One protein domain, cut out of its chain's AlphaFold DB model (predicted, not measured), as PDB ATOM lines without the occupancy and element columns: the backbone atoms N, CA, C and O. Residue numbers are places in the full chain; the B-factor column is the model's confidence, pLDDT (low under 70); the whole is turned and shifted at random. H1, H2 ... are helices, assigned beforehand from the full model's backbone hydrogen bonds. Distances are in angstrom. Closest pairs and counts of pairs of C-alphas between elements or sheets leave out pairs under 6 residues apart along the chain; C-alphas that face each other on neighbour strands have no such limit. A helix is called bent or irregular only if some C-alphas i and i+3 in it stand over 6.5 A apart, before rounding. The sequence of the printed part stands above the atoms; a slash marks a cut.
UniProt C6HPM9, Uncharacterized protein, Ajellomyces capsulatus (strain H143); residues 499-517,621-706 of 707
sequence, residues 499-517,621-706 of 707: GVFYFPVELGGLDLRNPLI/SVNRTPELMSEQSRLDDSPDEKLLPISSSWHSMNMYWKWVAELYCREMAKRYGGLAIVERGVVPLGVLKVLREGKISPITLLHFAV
ATOM      1  N   GLY A 499      53.493  50.550  24.424       79.06
ATOM      2  CA  GLY A 499      53.174  49.289  23.760       79.06
ATOM      3  C   GLY A 499      52.661  48.200  24.707       79.06
ATOM      4  O   GLY A 499      51.847  47.392  24.279       79.06
ATOM      5  N   VAL A 500      53.022  48.212  25.999       78.81
ATOM      6  CA  VAL A 500      52.493  47.259  27.001       78.81
ATOM      7  C   VAL A 500      50.980  47.401  27.153       78.81
ATOM      8  O   VAL A 500      50.284  46.408  27.348       78.81
ATOM      9  N   PHE A 501      50.442  48.614  27.028       79.81
ATOM     10  CA  PHE A 501      49.004  48.842  27.136       79.81
ATOM     11  C   PHE A 501      48.253  48.307  25.920       79.81
ATOM     12  O   PHE A 501      47.194  47.706  26.078       79.81
ATOM     13  N   TYR A 502      48.797  48.511  24.721       83.12
ATOM     14  CA  TYR A 502      48.086  48.272  23.462       83.12
ATOM     15  C   TYR A 502      48.423  46.937  22.788       83.12
ATOM     16  O   TYR A 502      47.725  46.539  21.856       83.12
ATOM     17  N   PHE A 503      49.483  46.248  23.220       84.31
ATOM     18  CA  PHE A 503      49.840  44.930  22.702       84.31
ATOM     19  C   PHE A 503      48.843  43.860  23.148       84.31
ATOM     20  O   PHE A 503      48.240  43.974  24.219       84.31
ATOM     21  N   PRO A 504      48.673  42.811  22.333       81.88
ATOM     22  CA  PRO A 504      47.781  41.712  22.649       81.88
ATOM     23  C   PRO A 504      48.273  40.943  23.882       81.88
ATOM     24  O   PRO A 504      49.475  40.881  24.168       81.88
ATOM     25  N   VAL A 505      47.335  40.339  24.610       77.25
ATOM     26  CA  VAL A 505      47.618  39.619  25.864       77.25
ATOM     27  C   VAL A 505      48.538  38.422  25.634       77.25
ATOM     28  O   VAL A 505      49.376  38.108  26.474       77.25
ATOM     29  N   GLU A 506      48.448  37.802  24.462       76.44
ATOM     30  CA  GLU A 506      49.296  36.696  24.021       76.44
ATOM     31  C   GLU A 506      50.779  37.082  23.958       76.44
ATOM     32  O   GLU A 506      51.642  36.220  24.077       76.44
ATOM     33  N   LEU A 507      51.087  38.370  23.783       77.25
ATOM     34  CA  LEU A 507      52.451  38.900  23.806       77.25
ATOM     35  C   LEU A 507      52.802  39.569  25.143       77.25
ATOM     36  O   LEU A 507      53.855  40.191  25.241       77.25
ATOM     37  N   GLY A 508      51.948  39.445  26.164       71.62
ATOM     38  CA  GLY A 508      52.131  40.031  27.497       71.62
ATOM     39  C   GLY A 508      51.625  41.462  27.650       71.62
ATOM     40  O   GLY A 508      51.943  42.107  28.648       71.62
ATOM     41  N   GLY A 509      50.880  41.979  26.668       76.56
ATOM     42  CA  GLY A 509      50.247  43.293  26.754       76.56
ATOM     43  C   GLY A 509      48.886  43.265  27.461       76.56
ATOM     44  O   GLY A 509      48.379  42.213  27.848       76.56
ATOM     45  N   LEU A 510      48.276  44.437  27.638       73.19
ATOM     46  CA  LEU A 510      46.965  44.597  28.282       73.19
ATOM     47  C   LEU A 510      45.794  44.648  27.290       73.19
ATOM     48  O   LEU A 510      44.643  44.685  27.728       73.19
ATOM     49  N   ASP A 511      46.075  44.637  25.981       73.12
ATOM     50  CA  ASP A 511      45.090  44.657  24.889       73.12
ATOM     51  C   ASP A 511      44.058  45.790  25.039       73.12
ATOM     52  O   ASP A 511      42.864  45.653  24.761       73.12
ATOM     53  N   LEU A 512      44.524  46.948  25.518       76.62
ATOM     54  CA  LEU A 512      43.750  48.176  25.460       76.62
ATOM     55  C   LEU A 512      43.641  48.616  24.001       76.62
ATOM     56  O   LEU A 512      44.581  48.521  23.211       76.62
ATOM     57  N   ARG A 513      42.469  49.124  23.623       77.50
ATOM     58  CA  ARG A 513      42.269  49.684  22.288       77.50
ATOM     59  C   ARG A 513      42.775  51.116  22.252       77.50
ATOM     60  O   ARG A 513      42.303  51.950  23.018       77.50
ATOM     61  N   ASN A 514      43.677  51.412  21.320       81.50
ATOM     62  CA  ASN A 514      44.044  52.788  21.021       81.50
ATOM     63  C   ASN A 514      42.958  53.409  20.118       81.50
ATOM     64  O   ASN A 514      42.824  52.988  18.963       81.50
ATOM     65  N   PRO A 515      42.190  54.405  20.598       80.94
ATOM     66  CA  PRO A 515      41.098  54.993  19.827       80.94
ATOM     67  C   PRO A 515      41.584  55.817  18.630       80.94
ATOM     68  O   PRO A 515      40.804  56.049  17.713       80.94
ATOM     69  N   LEU A 516      42.853  56.246  18.602       84.12
ATOM     70  CA  LEU A 516      43.412  57.077  17.533       84.12
ATOM     71  C   LEU A 516      43.835  56.265  16.303       84.12
ATOM     72  O   LEU A 516      43.769  56.776  15.186       84.12
ATOM     73  N   ILE A 517      44.235  55.003  16.482       85.50
ATOM     74  CA  ILE A 517      44.730  54.154  15.387       85.50
ATOM     75  C   ILE A 517      43.701  53.979  14.258       85.50
ATOM     76  O   ILE A 517      44.077  54.172  13.102       85.50
ATOM     77  N   SER A 621      46.657  49.919   5.341       85.56
ATOM     78  CA  SER A 621      47.829  49.361   6.002       85.56
ATOM     79  C   SER A 621      48.888  50.443   6.171       85.56
ATOM     80  O   SER A 621      49.183  51.169   5.225       85.56
ATOM     81  N   VAL A 622      49.520  50.489   7.342       88.69
ATOM     82  CA  VAL A 622      50.784  51.212   7.516       88.69
ATOM     83  C   VAL A 622      51.891  50.549   6.684       88.69
ATOM     84  O   VAL A 622      51.794  49.364   6.345       88.69
ATOM     85  N   ASN A 623      52.935  51.301   6.339       87.19
ATOM     86  CA  ASN A 623      54.135  50.740   5.724       87.19
ATOM     87  C   ASN A 623      54.948  49.984   6.776       87.19
ATOM     88  O   ASN A 623      55.267  50.544   7.819       87.19
ATOM     89  N   ARG A 624      55.299  48.731   6.474       90.12
ATOM     90  CA  ARG A 624      56.085  47.873   7.364       90.12
ATOM     91  C   ARG A 624      57.563  48.266   7.329       90.12
ATOM     92  O   ARG A 624      58.173  48.206   6.258       90.12
ATOM     93  N   THR A 625      58.142  48.618   8.473       89.88
ATOM     94  CA  THR A 625      59.574  48.955   8.573       89.88
ATOM     95  C   THR A 625      60.485  47.720   8.600       89.88
ATOM     96  O   THR A 625      60.051  46.641   9.020       89.88
ATOM     97  N   PRO A 626      61.758  47.833   8.164       87.12
ATOM     98  CA  PRO A 626      62.742  46.749   8.268       87.12
ATOM     99  C   PRO A 626      62.939  46.240   9.702       87.12
ATOM    100  O   PRO A 626      63.147  45.047   9.919       87.12
ATOM    101  N   GLU A 627      62.838  47.130  10.686       86.00
ATOM    102  CA  GLU A 627      62.911  46.808  12.107       86.00
ATOM    103  C   GLU A 627      61.744  45.909  12.519       86.00
ATOM    104  O   GLU A 627      61.967  44.836  13.082       86.00
ATOM    105  N   LEU A 628      60.506  46.283  12.168       88.25
ATOM    106  CA  LEU A 628      59.346  45.434  12.431       88.25
ATOM    107  C   LEU A 628      59.455  44.089  11.700       88.25
ATOM    108  O   LEU A 628      59.108  43.062  12.273       88.25
ATOM    109  N   MET A 629      59.974  44.070  10.467       88.50
ATOM    110  CA  MET A 629      60.211  42.825   9.722       88.50
ATOM    111  C   MET A 629      61.130  41.871  10.478       88.50
ATOM    112  O   MET A 629      60.808  40.691  10.616       88.50
ATOM    113  N   SER A 630      62.258  42.380  10.972       85.81
ATOM    114  CA  SER A 630      63.214  41.590  11.745       85.81
ATOM    115  C   SER A 630      62.571  41.029  13.011       85.81
ATOM    116  O   SER A 630      62.697  39.840  13.288       85.81
ATOM    117  N   GLU A 631      61.831  41.853  13.755       86.12
ATOM    118  CA  GLU A 631      61.214  41.419  15.012       86.12
ATOM    119  C   GLU A 631      60.011  40.482  14.817       86.12
ATOM    120  O   GLU A 631      59.831  39.555  15.604       86.12
ATOM    121  N   GLN A 632      59.221  40.646  13.751       87.81
ATOM    122  CA  GLN A 632      58.151  39.700  13.397       87.81
ATOM    123  C   GLN A 632      58.696  38.319  13.034       87.81
ATOM    124  O   GLN A 632      58.083  37.317  13.384       87.81
ATOM    125  N   SER A 633      59.861  38.267  12.382       82.50
ATOM    126  CA  SER A 633      60.527  37.013  11.997       82.50
ATOM    127  C   SER A 633      61.001  36.189  13.203       82.50
ATOM    128  O   SER A 633      61.403  35.042  13.041       82.50
ATOM    129  N   ARG A 634      61.015  36.792  14.400       81.19
ATOM    130  CA  ARG A 634      61.434  36.171  15.664       81.19
ATOM    131  C   ARG A 634      60.250  35.680  16.502       81.19
ATOM    132  O   ARG A 634      60.476  35.132  17.575       81.19
ATOM    133  N   LEU A 635      59.012  35.917  16.061       80.75
ATOM    134  CA  LEU A 635      57.819  35.361  16.694       80.75
ATOM    135  C   LEU A 635      57.649  33.901  16.266       80.75
ATOM    136  O   LEU A 635      57.812  33.595  15.090       80.75
ATOM    137  N   ASP A 636      57.280  33.029  17.205       66.94
ATOM    138  CA  ASP A 636      57.030  31.617  16.900       66.94
ATOM    139  C   ASP A 636      55.832  31.444  15.955       66.94
ATOM    140  O   ASP A 636      54.735  31.973  16.211       66.94
ATOM    141  N   ASP A 637      56.049  30.637  14.914       60.00
ATOM    142  CA  ASP A 637      55.013  30.164  14.002       60.00
ATOM    143  C   ASP A 637      54.129  29.152  14.745       60.00
ATOM    144  O   ASP A 637      54.539  28.041  15.094       60.00
ATOM    145  N   SER A 638      52.903  29.565  15.058       59.00
ATOM    146  CA  SER A 638      51.906  28.714  15.706       59.00
ATOM    147  C   SER A 638      50.973  28.136  14.640       59.00
ATOM    148  O   SER A 638      50.572  28.874  13.738       59.00
ATOM    149  N   PRO A 639      50.547  26.863  14.739       50.88
ATOM    150  CA  PRO A 639      49.602  26.278  13.784       50.88
ATOM    151  C   PRO A 639      48.261  27.042  13.675       50.88
ATOM    152  O   PRO A 639      47.608  26.951  12.638       50.88
ATOM    153  N   ASP A 640      47.902  27.861  14.676       55.88
ATOM    154  CA  ASP A 640      46.711  28.731  14.705       55.88
ATOM    155  C   ASP A 640      46.989  30.202  14.307       55.88
ATOM    156  O   ASP A 640      46.292  31.136  14.714       55.88
ATOM    157  N   GLU A 641      48.003  30.448  13.474       52.69
ATOM    158  CA  GLU A 641      48.438  31.784  13.032       52.69
ATOM    159  C   GLU A 641      47.331  32.697  12.472       52.69
ATOM    160  O   GLU A 641      47.436  33.924  12.550       52.69
ATOM    161  N   LYS A 642      46.252  32.124  11.923       51.03
ATOM    162  CA  LYS A 642      45.144  32.880  11.315       51.03
ATOM    163  C   LYS A 642      44.332  33.710  12.316       51.03
ATOM    164  O   LYS A 642      43.587  34.586  11.882       51.03
ATOM    165  N   LEU A 643      44.458  33.454  13.618       56.81
ATOM    166  CA  LEU A 643      43.653  34.109  14.656       56.81
ATOM    167  C   LEU A 643      44.454  35.055  15.558       56.81
ATOM    168  O   LEU A 643      43.871  35.699  16.433       56.81
ATOM    169  N   LEU A 644      45.770  35.173  15.358       69.56
ATOM    170  CA  LEU A 644      46.612  35.986  16.231       69.56
ATOM    171  C   LEU A 644      46.522  37.488  15.891       69.56
ATOM    172  O   LEU A 644      46.710  37.870  14.735       69.56
ATOM    173  N   PRO A 645      46.310  38.360  16.896       81.44
ATOM    174  CA  PRO A 645      46.386  39.813  16.759       81.44
ATOM    175  C   PRO A 645      47.663  40.335  16.080       81.44
ATOM    176  O   PRO A 645      47.593  41.010  15.056       81.44
ATOM    177  N   ILE A 646      48.832  40.001  16.637       86.38
ATOM    178  CA  ILE A 646      50.157  40.314  16.088       86.38
ATOM    179  C   ILE A 646      50.866  38.988  15.804       86.38
ATOM    180  O   ILE A 646      51.172  38.231  16.728       86.38
ATOM    181  N   SER A 647      51.106  38.715  14.522       84.19
ATOM    182  CA  SER A 647      51.684  37.463  14.017       84.19
ATOM    183  C   SER A 647      53.016  37.677  13.291       84.19
ATOM    184  O   SER A 647      53.378  38.807  12.951       84.19
ATOM    185  N   SER A 648      53.728  36.574  13.037       82.69
ATOM    186  CA  SER A 648      54.914  36.517  12.167       82.69
ATOM    187  C   SER A 648      54.556  36.886  10.719       82.69
ATOM    188  O   SER A 648      55.277  37.627  10.046       82.69
ATOM    189  N   SER A 649      53.379  36.460  10.248       84.38
ATOM    190  CA  SER A 649      52.843  36.846   8.943       84.38
ATOM    191  C   SER A 649      52.208  38.242   8.964       84.38
ATOM    192  O   SER A 649      51.248  38.510   9.681       84.38
ATOM    193  N   TRP A 650      52.711  39.149   8.120       86.56
ATOM    194  CA  TRP A 650      52.135  40.491   7.943       86.56
ATOM    195  C   TRP A 650      50.755  40.461   7.278       86.56
ATOM    196  O   TRP A 650      49.900  41.295   7.561       86.56
ATOM    197  N   HIS A 651      50.526  39.523   6.360       84.75
ATOM    198  CA  HIS A 651      49.320  39.514   5.529       84.75
ATOM    199  C   HIS A 651      48.090  38.986   6.272       84.75
ATOM    200  O   HIS A 651      46.980  39.373   5.918       84.75
ATOM    201  N   SER A 652      48.278  38.163   7.307       82.88
ATOM    202  CA  SER A 652      47.195  37.667   8.166       82.88
ATOM    203  C   SER A 652      46.680  38.721   9.150       82.88
ATOM    204  O   SER A 652      45.541  38.626   9.600       82.88
ATOM    205  N   MET A 653      47.479  39.744   9.471       84.44
ATOM    206  CA  MET A 653      47.094  40.771  10.439       84.44
ATOM    207  C   MET A 653      46.047  41.736   9.870       84.44
ATOM    208  O   MET A 653      46.183  42.263   8.757       84.44
ATOM    209  N   ASN A 654      45.032  42.045  10.682       86.75
ATOM    210  CA  ASN A 654      44.091  43.118  10.371       86.75
ATOM    211  C   ASN A 654      44.778  44.501  10.419       86.75
ATOM    212  O   ASN A 654      45.864  44.662  10.984       86.75
ATOM    213  N   MET A 655      44.147  45.513   9.816       87.38
ATOM    214  CA  MET A 655      44.759  46.842   9.663       87.38
ATOM    215  C   MET A 655      45.089  47.495  11.006       87.38
ATOM    216  O   MET A 655      46.175  48.041  11.161       87.38
ATOM    217  N   TYR A 656      44.205  47.372  11.999       88.25
ATOM    218  CA  TYR A 656      44.458  47.887  13.344       88.25
ATOM    219  C   TYR A 656      45.765  47.334  13.928       88.25
ATOM    220  O   TYR A 656      46.604  48.102  14.393       88.25
ATOM    221  N   TRP A 657      45.974  46.019  13.861       90.25
ATOM    222  CA  TRP A 657      47.155  45.395  14.449       90.25
ATOM    223  C   TRP A 657      48.445  45.711  13.707       90.25
ATOM    224  O   TRP A 657      49.490  45.822  14.343       90.25
ATOM    225  N   LYS A 658      48.384  45.927  12.391       91.69
ATOM    226  CA  LYS A 658      49.530  46.418  11.611       91.69
ATOM    227  C   LYS A 658      50.007  47.777  12.117       91.69
ATOM    228  O   LYS A 658      51.200  47.964  12.329       91.69
ATOM    229  N   TRP A 659      49.072  48.693  12.370       91.00
ATOM    230  CA  TRP A 659      49.371  50.006  12.942       91.00
ATOM    231  C   TRP A 659      49.889  49.926  14.380       91.00
ATOM    232  O   TRP A 659      50.848  50.615  14.703       91.00
ATOM    233  N   VAL A 660      49.294  49.084  15.235       89.81
ATOM    234  CA  VAL A 660      49.780  48.875  16.614       89.81
ATOM    235  C   VAL A 660      51.206  48.331  16.609       89.81
ATOM    236  O   VAL A 660      52.066  48.862  17.309       89.81
ATOM    237  N   ALA A 661      51.462  47.286  15.819       90.00
ATOM    238  CA  ALA A 661      52.778  46.673  15.734       90.00
ATOM    239  C   ALA A 661      53.814  47.692  15.257       90.00
ATOM    240  O   ALA A 661      54.824  47.868  15.923       90.00
ATOM    241  N   GLU A 662      53.541  48.418  14.174       91.56
ATOM    242  CA  GLU A 662      54.468  49.415  13.632       91.56
ATOM    243  C   GLU A 662      54.720  50.588  14.587       91.56
ATOM    244  O   GLU A 662      55.864  50.986  14.785       91.56
ATOM    245  N   LEU A 663      53.676  51.121  15.228       89.31
ATOM    246  CA  LEU A 663      53.810  52.295  16.091       89.31
ATOM    247  C   LEU A 663      54.655  52.010  17.339       89.31
ATOM    248  O   LEU A 663      55.427  52.868  17.768       89.31
ATOM    249  N   TYR A 664      54.514  50.816  17.919       89.50
ATOM    250  CA  TYR A 664      55.140  50.484  19.199       89.50
ATOM    251  C   TYR A 664      56.331  49.517  19.079       89.50
ATOM    252  O   TYR A 664      57.051  49.348  20.064       89.50
ATOM    253  N   CYS A 665      56.612  48.914  17.909       87.44
ATOM    254  CA  CYS A 665      57.663  47.887  17.774       87.44
ATOM    255  C   CYS A 665      59.019  48.342  18.301       87.44
ATOM    256  O   CYS A 665      59.694  47.587  18.995       87.44
ATOM    257  N   ARG A 666      59.411  49.583  18.003       85.44
ATOM    258  CA  ARG A 666      60.749  50.089  18.296       85.44
ATOM    259  C   ARG A 666      61.001  50.188  19.792       85.44
ATOM    260  O   ARG A 666      62.086  49.848  20.260       85.44
ATOM    261  N   GLU A 667      60.016  50.676  20.538       83.69
ATOM    262  CA  GLU A 667      60.134  50.792  21.988       83.69
ATOM    263  C   GLU A 667      60.082  49.412  22.649       83.69
ATOM    264  O   GLU A 667      60.916  49.110  23.505       83.69
ATOM    265  N   MET A 668      59.173  48.552  22.184       82.31
ATOM    266  CA  MET A 668      58.995  47.197  22.704       82.31
ATOM    267  C   MET A 668      60.241  46.333  22.487       82.31
ATOM    268  O   MET A 668      60.776  45.781  23.447       82.31
ATOM    269  N   ALA A 669      60.788  46.319  21.269       83.50
ATOM    270  CA  ALA A 669      62.004  45.581  20.941       83.50
ATOM    271  C   ALA A 669      63.224  46.094  21.720       83.50
ATOM    272  O   ALA A 669      64.036  45.307  22.200       83.50
ATOM    273  N   LYS A 670      63.337  47.415  21.916       82.19
ATOM    274  CA  LYS A 670      64.432  48.007  22.696       82.19
ATOM    275  C   LYS A 670      64.367  47.628  24.180       82.19
ATOM    276  O   LYS A 670      65.413  47.459  24.801       82.19
ATOM    277  N   ARG A 671      63.167  47.562  24.763       77.69
ATOM    278  CA  ARG A 671      62.963  47.306  26.200       77.69
ATOM    279  C   ARG A 671      62.986  45.820  26.547       77.69
ATOM    280  O   ARG A 671      63.564  45.462  27.567       77.69
ATOM    281  N   TYR A 672      62.376  44.987  25.711       78.25
ATOM    282  CA  TYR A 672      62.137  43.569  25.997       78.25
ATOM    283  C   TYR A 672      62.919  42.622  25.079       78.25
ATOM    284  O   TYR A 672      62.836  41.410  25.229       78.25
ATOM    285  N   GLY A 673      63.707  43.153  24.139       76.50
ATOM    286  CA  GLY A 673      64.518  42.353  23.218       76.50
ATOM    287  C   GLY A 673      63.735  41.725  22.061       76.50
ATOM    288  O   GLY A 673      64.339  40.991  21.273       76.50
ATOM    289  N   GLY A 674      62.433  42.014  21.949       82.06
ATOM    290  CA  GLY A 674      61.535  41.584  20.878       82.06
ATOM    291  C   GLY A 674      60.096  42.082  21.074       82.06
ATOM    292  O   GLY A 674      59.824  42.880  21.971       82.06
ATOM    293  N   LEU A 675      59.167  41.627  20.224       83.06
ATOM    294  CA  LEU A 675      57.738  41.984  20.319       83.06
ATOM    295  C   LEU A 675      56.983  41.207  21.409       83.06
ATOM    296  O   LEU A 675      55.975  41.696  21.914       83.06
ATOM    297  N   ALA A 676      57.445  40.003  21.754       79.12
ATOM    298  CA  ALA A 676      56.887  39.212  22.842       79.12
ATOM    299  C   ALA A 676      57.512  39.654  24.173       79.12
ATOM    300  O   ALA A 676      58.711  39.485  24.379       79.12
ATOM    301  N   ILE A 677      56.703  40.223  25.068       78.69
ATOM    302  CA  ILE A 677      57.126  40.622  26.423       78.69
ATOM    303  C   ILE A 677      57.298  39.376  27.304       78.69
ATOM    304  O   ILE A 677      58.148  39.343  28.190       78.69
ATOM    305  N   VAL A 678      56.476  38.356  27.057       70.62
ATOM    306  CA  VAL A 678      56.437  37.083  27.786       70.62
ATOM    307  C   VAL A 678      56.295  35.922  26.804       70.62
ATOM    308  O   VAL A 678      55.741  36.079  25.714       70.62
ATOM    309  N   GLU A 679      56.772  34.741  27.195       66.00
ATOM    310  CA  GLU A 679      56.573  33.514  26.422       66.00
ATOM    311  C   GLU A 679      55.091  33.108  26.430       66.00
ATOM    312  O   GLU A 679      54.461  33.020  27.488       66.00
ATOM    313  N   ARG A 680      54.530  32.820  25.246       63.25
ATOM    314  CA  ARG A 680      53.093  32.526  25.058       63.25
ATOM    315  C   ARG A 680      52.579  31.399  25.961       63.25
ATOM    316  O   ARG A 680      51.443  31.463  26.419       63.25
ATOM    317  N   GLY A 681      53.409  30.392  26.241       56.31
ATOM    318  CA  GLY A 681      53.046  29.239  27.074       56.31
ATOM    319  C   GLY A 681      52.914  29.538  28.573       56.31
ATOM    320  O   GLY A 681      52.361  28.725  29.307       56.31
ATOM    321  N   VAL A 682      53.401  30.697  29.031       56.44
ATOM    322  CA  VAL A 682      53.420  31.082  30.454       56.44
ATOM    323  C   VAL A 682      52.218  31.968  30.817       56.44
ATOM    324  O   VAL A 682      51.901  32.148  31.993       56.44
ATOM    325  N   VAL A 683      51.499  32.500  29.821       60.09
ATOM    326  CA  VAL A 683      50.325  33.357  30.035       60.09
ATOM    327  C   VAL A 683      49.074  32.495  30.249       60.09
ATOM    328  O   VAL A 683      48.751  31.669  29.394       60.09
ATOM    329  N   PRO A 684      48.299  32.693  31.335       58.00
ATOM    330  CA  PRO A 684      47.069  31.942  31.583       58.00
ATOM    331  C   PRO A 684      45.916  32.450  30.695       58.00
ATOM    332  O   PRO A 684      44.939  33.034  31.170       58.00
ATOM    333  N   LEU A 685      46.020  32.220  29.382       60.44
ATOM    334  CA  LEU A 685      45.085  32.711  28.361       60.44
ATOM    335  C   LEU A 685      43.644  32.244  28.601       60.44
ATOM    336  O   LEU A 685      42.713  33.016  28.393       60.44
ATOM    337  N   GLY A 686      43.449  31.019  29.107       50.12
ATOM    338  CA  GLY A 686      42.121  30.499  29.454       50.12
ATOM    339  C   GLY A 686      41.423  31.317  30.546       50.12
ATOM    340  O   GLY A 686      40.242  31.630  30.424       50.12
ATOM    341  N   VAL A 687      42.166  31.747  31.570       51.56
ATOM    342  CA  VAL A 687      41.643  32.578  32.669       51.56
ATOM    343  C   VAL A 687      41.325  33.990  32.162       51.56
ATOM    344  O   VAL A 687      40.249  34.521  32.429       51.56
ATOM    345  N   LEU A 688      42.212  34.570  31.350       51.22
ATOM    346  CA  LEU A 688      42.040  35.911  30.774       51.22
ATOM    347  C   LEU A 688      40.890  35.982  29.757       51.22
ATOM    348  O   LEU A 688      40.185  36.990  29.703       51.22
ATOM    349  N   LYS A 689      40.653  34.908  28.995       50.16
ATOM    350  CA  LYS A 689      39.528  34.796  28.055       50.16
ATOM    351  C   LYS A 689      38.183  34.752  28.784       50.16
ATOM    352  O   LYS A 689      37.278  35.494  28.415       50.16
ATOM    353  N   VAL A 690      38.080  33.984  29.872       45.62
ATOM    354  CA  VAL A 690      36.877  33.931  30.725       45.62
ATOM    355  C   VAL A 690      36.585  35.292  31.375       45.62
ATOM    356  O   VAL A 690      35.443  35.746  31.385       45.62
ATOM    357  N   LEU A 691      37.616  35.999  31.848       45.81
ATOM    358  CA  LEU A 691      37.474  37.346  32.422       45.81
ATOM    359  C   LEU A 691      37.026  38.387  31.381       45.81
ATOM    360  O   LEU A 691      36.181  39.238  31.670       45.81
ATOM    361  N   ARG A 692      37.535  38.277  30.149       50.59
ATOM    362  CA  ARG A 692      37.160  39.124  29.009       50.59
ATOM    363  C   ARG A 692      35.708  38.902  28.576       50.59
ATOM    364  O   ARG A 692      34.992  39.876  28.346       50.59
ATOM    365  N   GLU A 693      35.262  37.648  28.507       46.03
ATOM    366  CA  GLU A 693      33.873  37.282  28.185       46.03
ATOM    367  C   GLU A 693      32.886  37.755  29.274       46.03
ATOM    368  O   GLU A 693      31.780  38.188  28.957       46.03
ATOM    369  N   GLY A 694      33.316  37.815  30.540       38.62
ATOM    370  CA  GLY A 694      32.551  38.400  31.651       38.62
ATOM    371  C   GLY A 694      32.446  39.936  31.662       38.62
ATOM    372  O   GLY A 694      31.929  40.494  32.629       38.62
ATOM    373  N   LYS A 695      32.941  40.645  30.630       44.84
ATOM    374  CA  LYS A 695      33.075  42.123  30.586       44.84
ATOM    375  C   LYS A 695      33.859  42.705  31.779       44.84
ATOM    376  O   LYS A 695      33.675  43.871  32.136       44.84
ATOM    377  N   ILE A 696      34.758  41.924  32.378       36.78
ATOM    378  CA  ILE A 696      35.687  42.372  33.418       36.78
ATOM    379  C   ILE A 696      36.981  42.767  32.696       36.78
ATOM    380  O   ILE A 696      37.701  41.924  32.168       36.78
ATOM    381  N   SER A 697      37.267  44.070  32.611       36.56
ATOM    382  CA  SER A 697      38.554  44.541  32.079       36.56
ATOM    383  C   SER A 697      39.700  43.981  32.939       36.56
ATOM    384  O   SER A 697      39.527  43.858  34.153       36.56
ATOM    385  N   PRO A 698      40.900  43.719  32.387       36.59
ATOM    386  CA  PRO A 698      42.103  43.472  33.189       36.59
ATOM    387  C   PRO A 698      42.365  44.563  34.247       36.59
ATOM    388  O   PRO A 698      42.937  44.291  35.300       36.59
ATOM    389  N   ILE A 699      41.862  45.786  34.025       37.59
ATOM    390  CA  ILE A 699      41.870  46.890  35.000       37.59
ATOM    391  C   ILE A 699      40.987  46.583  36.225       37.59
ATOM    392  O   ILE A 699      41.294  46.991  37.341       37.59
ATOM    393  N   THR A 700      39.907  45.828  36.053       33.56
ATOM    394  CA  THR A 700      39.005  45.425  37.135       33.56
ATOM    395  C   THR A 700      39.611  44.303  37.991       33.56
ATOM    396  O   THR A 700      39.375  44.282  39.194       33.56
ATOM    397  N   LEU A 701      40.470  43.431  37.441       34.31
ATOM    398  CA  LEU A 701      41.260  42.461  38.231       34.31
ATOM    399  C   LEU A 701      42.262  43.146  39.160       34.31
ATOM    400  O   LEU A 701      42.443  42.726  40.299       34.31
ATOM    401  N   LEU A 702      42.850  44.254  38.702       36.00
ATOM    402  CA  LEU A 702      43.675  45.121  39.544       36.00
ATOM    403  C   LEU A 702      42.869  45.762  40.683       36.00
ATOM    404  O   LEU A 702      43.438  46.075  41.728       36.00
ATOM    405  N   HIS A 703      41.558  45.925  40.500       33.03
ATOM    406  CA  HIS A 703      40.639  46.447  41.509       33.03
ATOM    407  C   HIS A 703      40.063  45.368  42.443       33.03
ATOM    408  O   HIS A 703      39.750  45.700  43.576       33.03
ATOM    409  N   PHE A 704      39.938  44.107  42.009       29.98
ATOM    410  CA  PHE A 704      39.493  42.983  42.853       29.98
ATOM    411  C   PHE A 704      40.618  42.368  43.695       29.98
ATOM    412  O   PHE A 704      40.343  41.799  44.740       29.98
ATOM    413  N   ALA A 705      41.886  42.544  43.316       31.12
ATOM    414  CA  ALA A 705      43.036  42.236  44.177       31.12
ATOM    415  C   ALA A 705      43.254  43.293  45.292       31.12
ATOM    416  O   ALA A 705      44.393  43.571  45.670       31.12
ATOM    417  N   VAL A 706      42.188  43.981  45.720       35.75
ATOM    418  CA  VAL A 706      42.182  45.078  46.713       35.75
ATOM    419  C   VAL A 706      41.386  44.716  47.972       35.75
ATOM    420  O   VAL A 706      41.476  45.473  48.931       35.75
TER     421      VAL A 706
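AT A GLANCE: This is residues 499 to 517 and 621 to 706 of the 707 residues of an uncharacterized protein of Ajellomyces capsulatus (strain H143) (UniProt C6HPM9). Short helices H1 and H2 pack on kinked H3 among long loops; H4 and H5 lie at the far end, apart from these three. The printed part has 105 residues, under half in its five named helices, H1 to H5 in order; it is all helix, compact, with radius of gyration of the C-alphas 13.9 A and spans of 43 by 31 by 25 A.

HOW THE PARTS SIT: Find H1, residues 499 to 502; it touches residues 660 to 668 alone of H3, residues 655 to 672, closest at C-alphas 499 and 664, 5.1 A. H2, residues 626 to 632, touches residues 661 to 669 alone of H3, about perpendicular at 89 degrees, closest at C-alphas 628 and 665, 6.1 A. H4, residues 685 to 693, and H5, residues 698 to 704, only just touch, only at the corner, with 3 pairs of C-alphas within 8 A, closest 691 and 698, 7.7 A. Every O i to N i+4 pair is within hydrogen-bond range in H2, H4 and H5, and 12 of 14 in H3; H1 is too short for one.

IN THESE COORDINATES: Start at C-alpha 499, (53.174, 49.289, 23.760). H3 spans 24.1 A, with a kink of 56 degrees near residue 666, and is irregular: C-alphas 663 and 666 are 7.6 A apart. H4 spans 12.1 A; H5 ends at C-alpha 704, (39.493, 42.983, 42.853).

THE WHOLE: Residues 518 to 620 are not printed; C-alphas 517 and 621 are 11.0 A apart. Links H2 to H3 and H3 to H4 are long. Find pLDDT under 70 at residues 636 to 644 and 679 to 706.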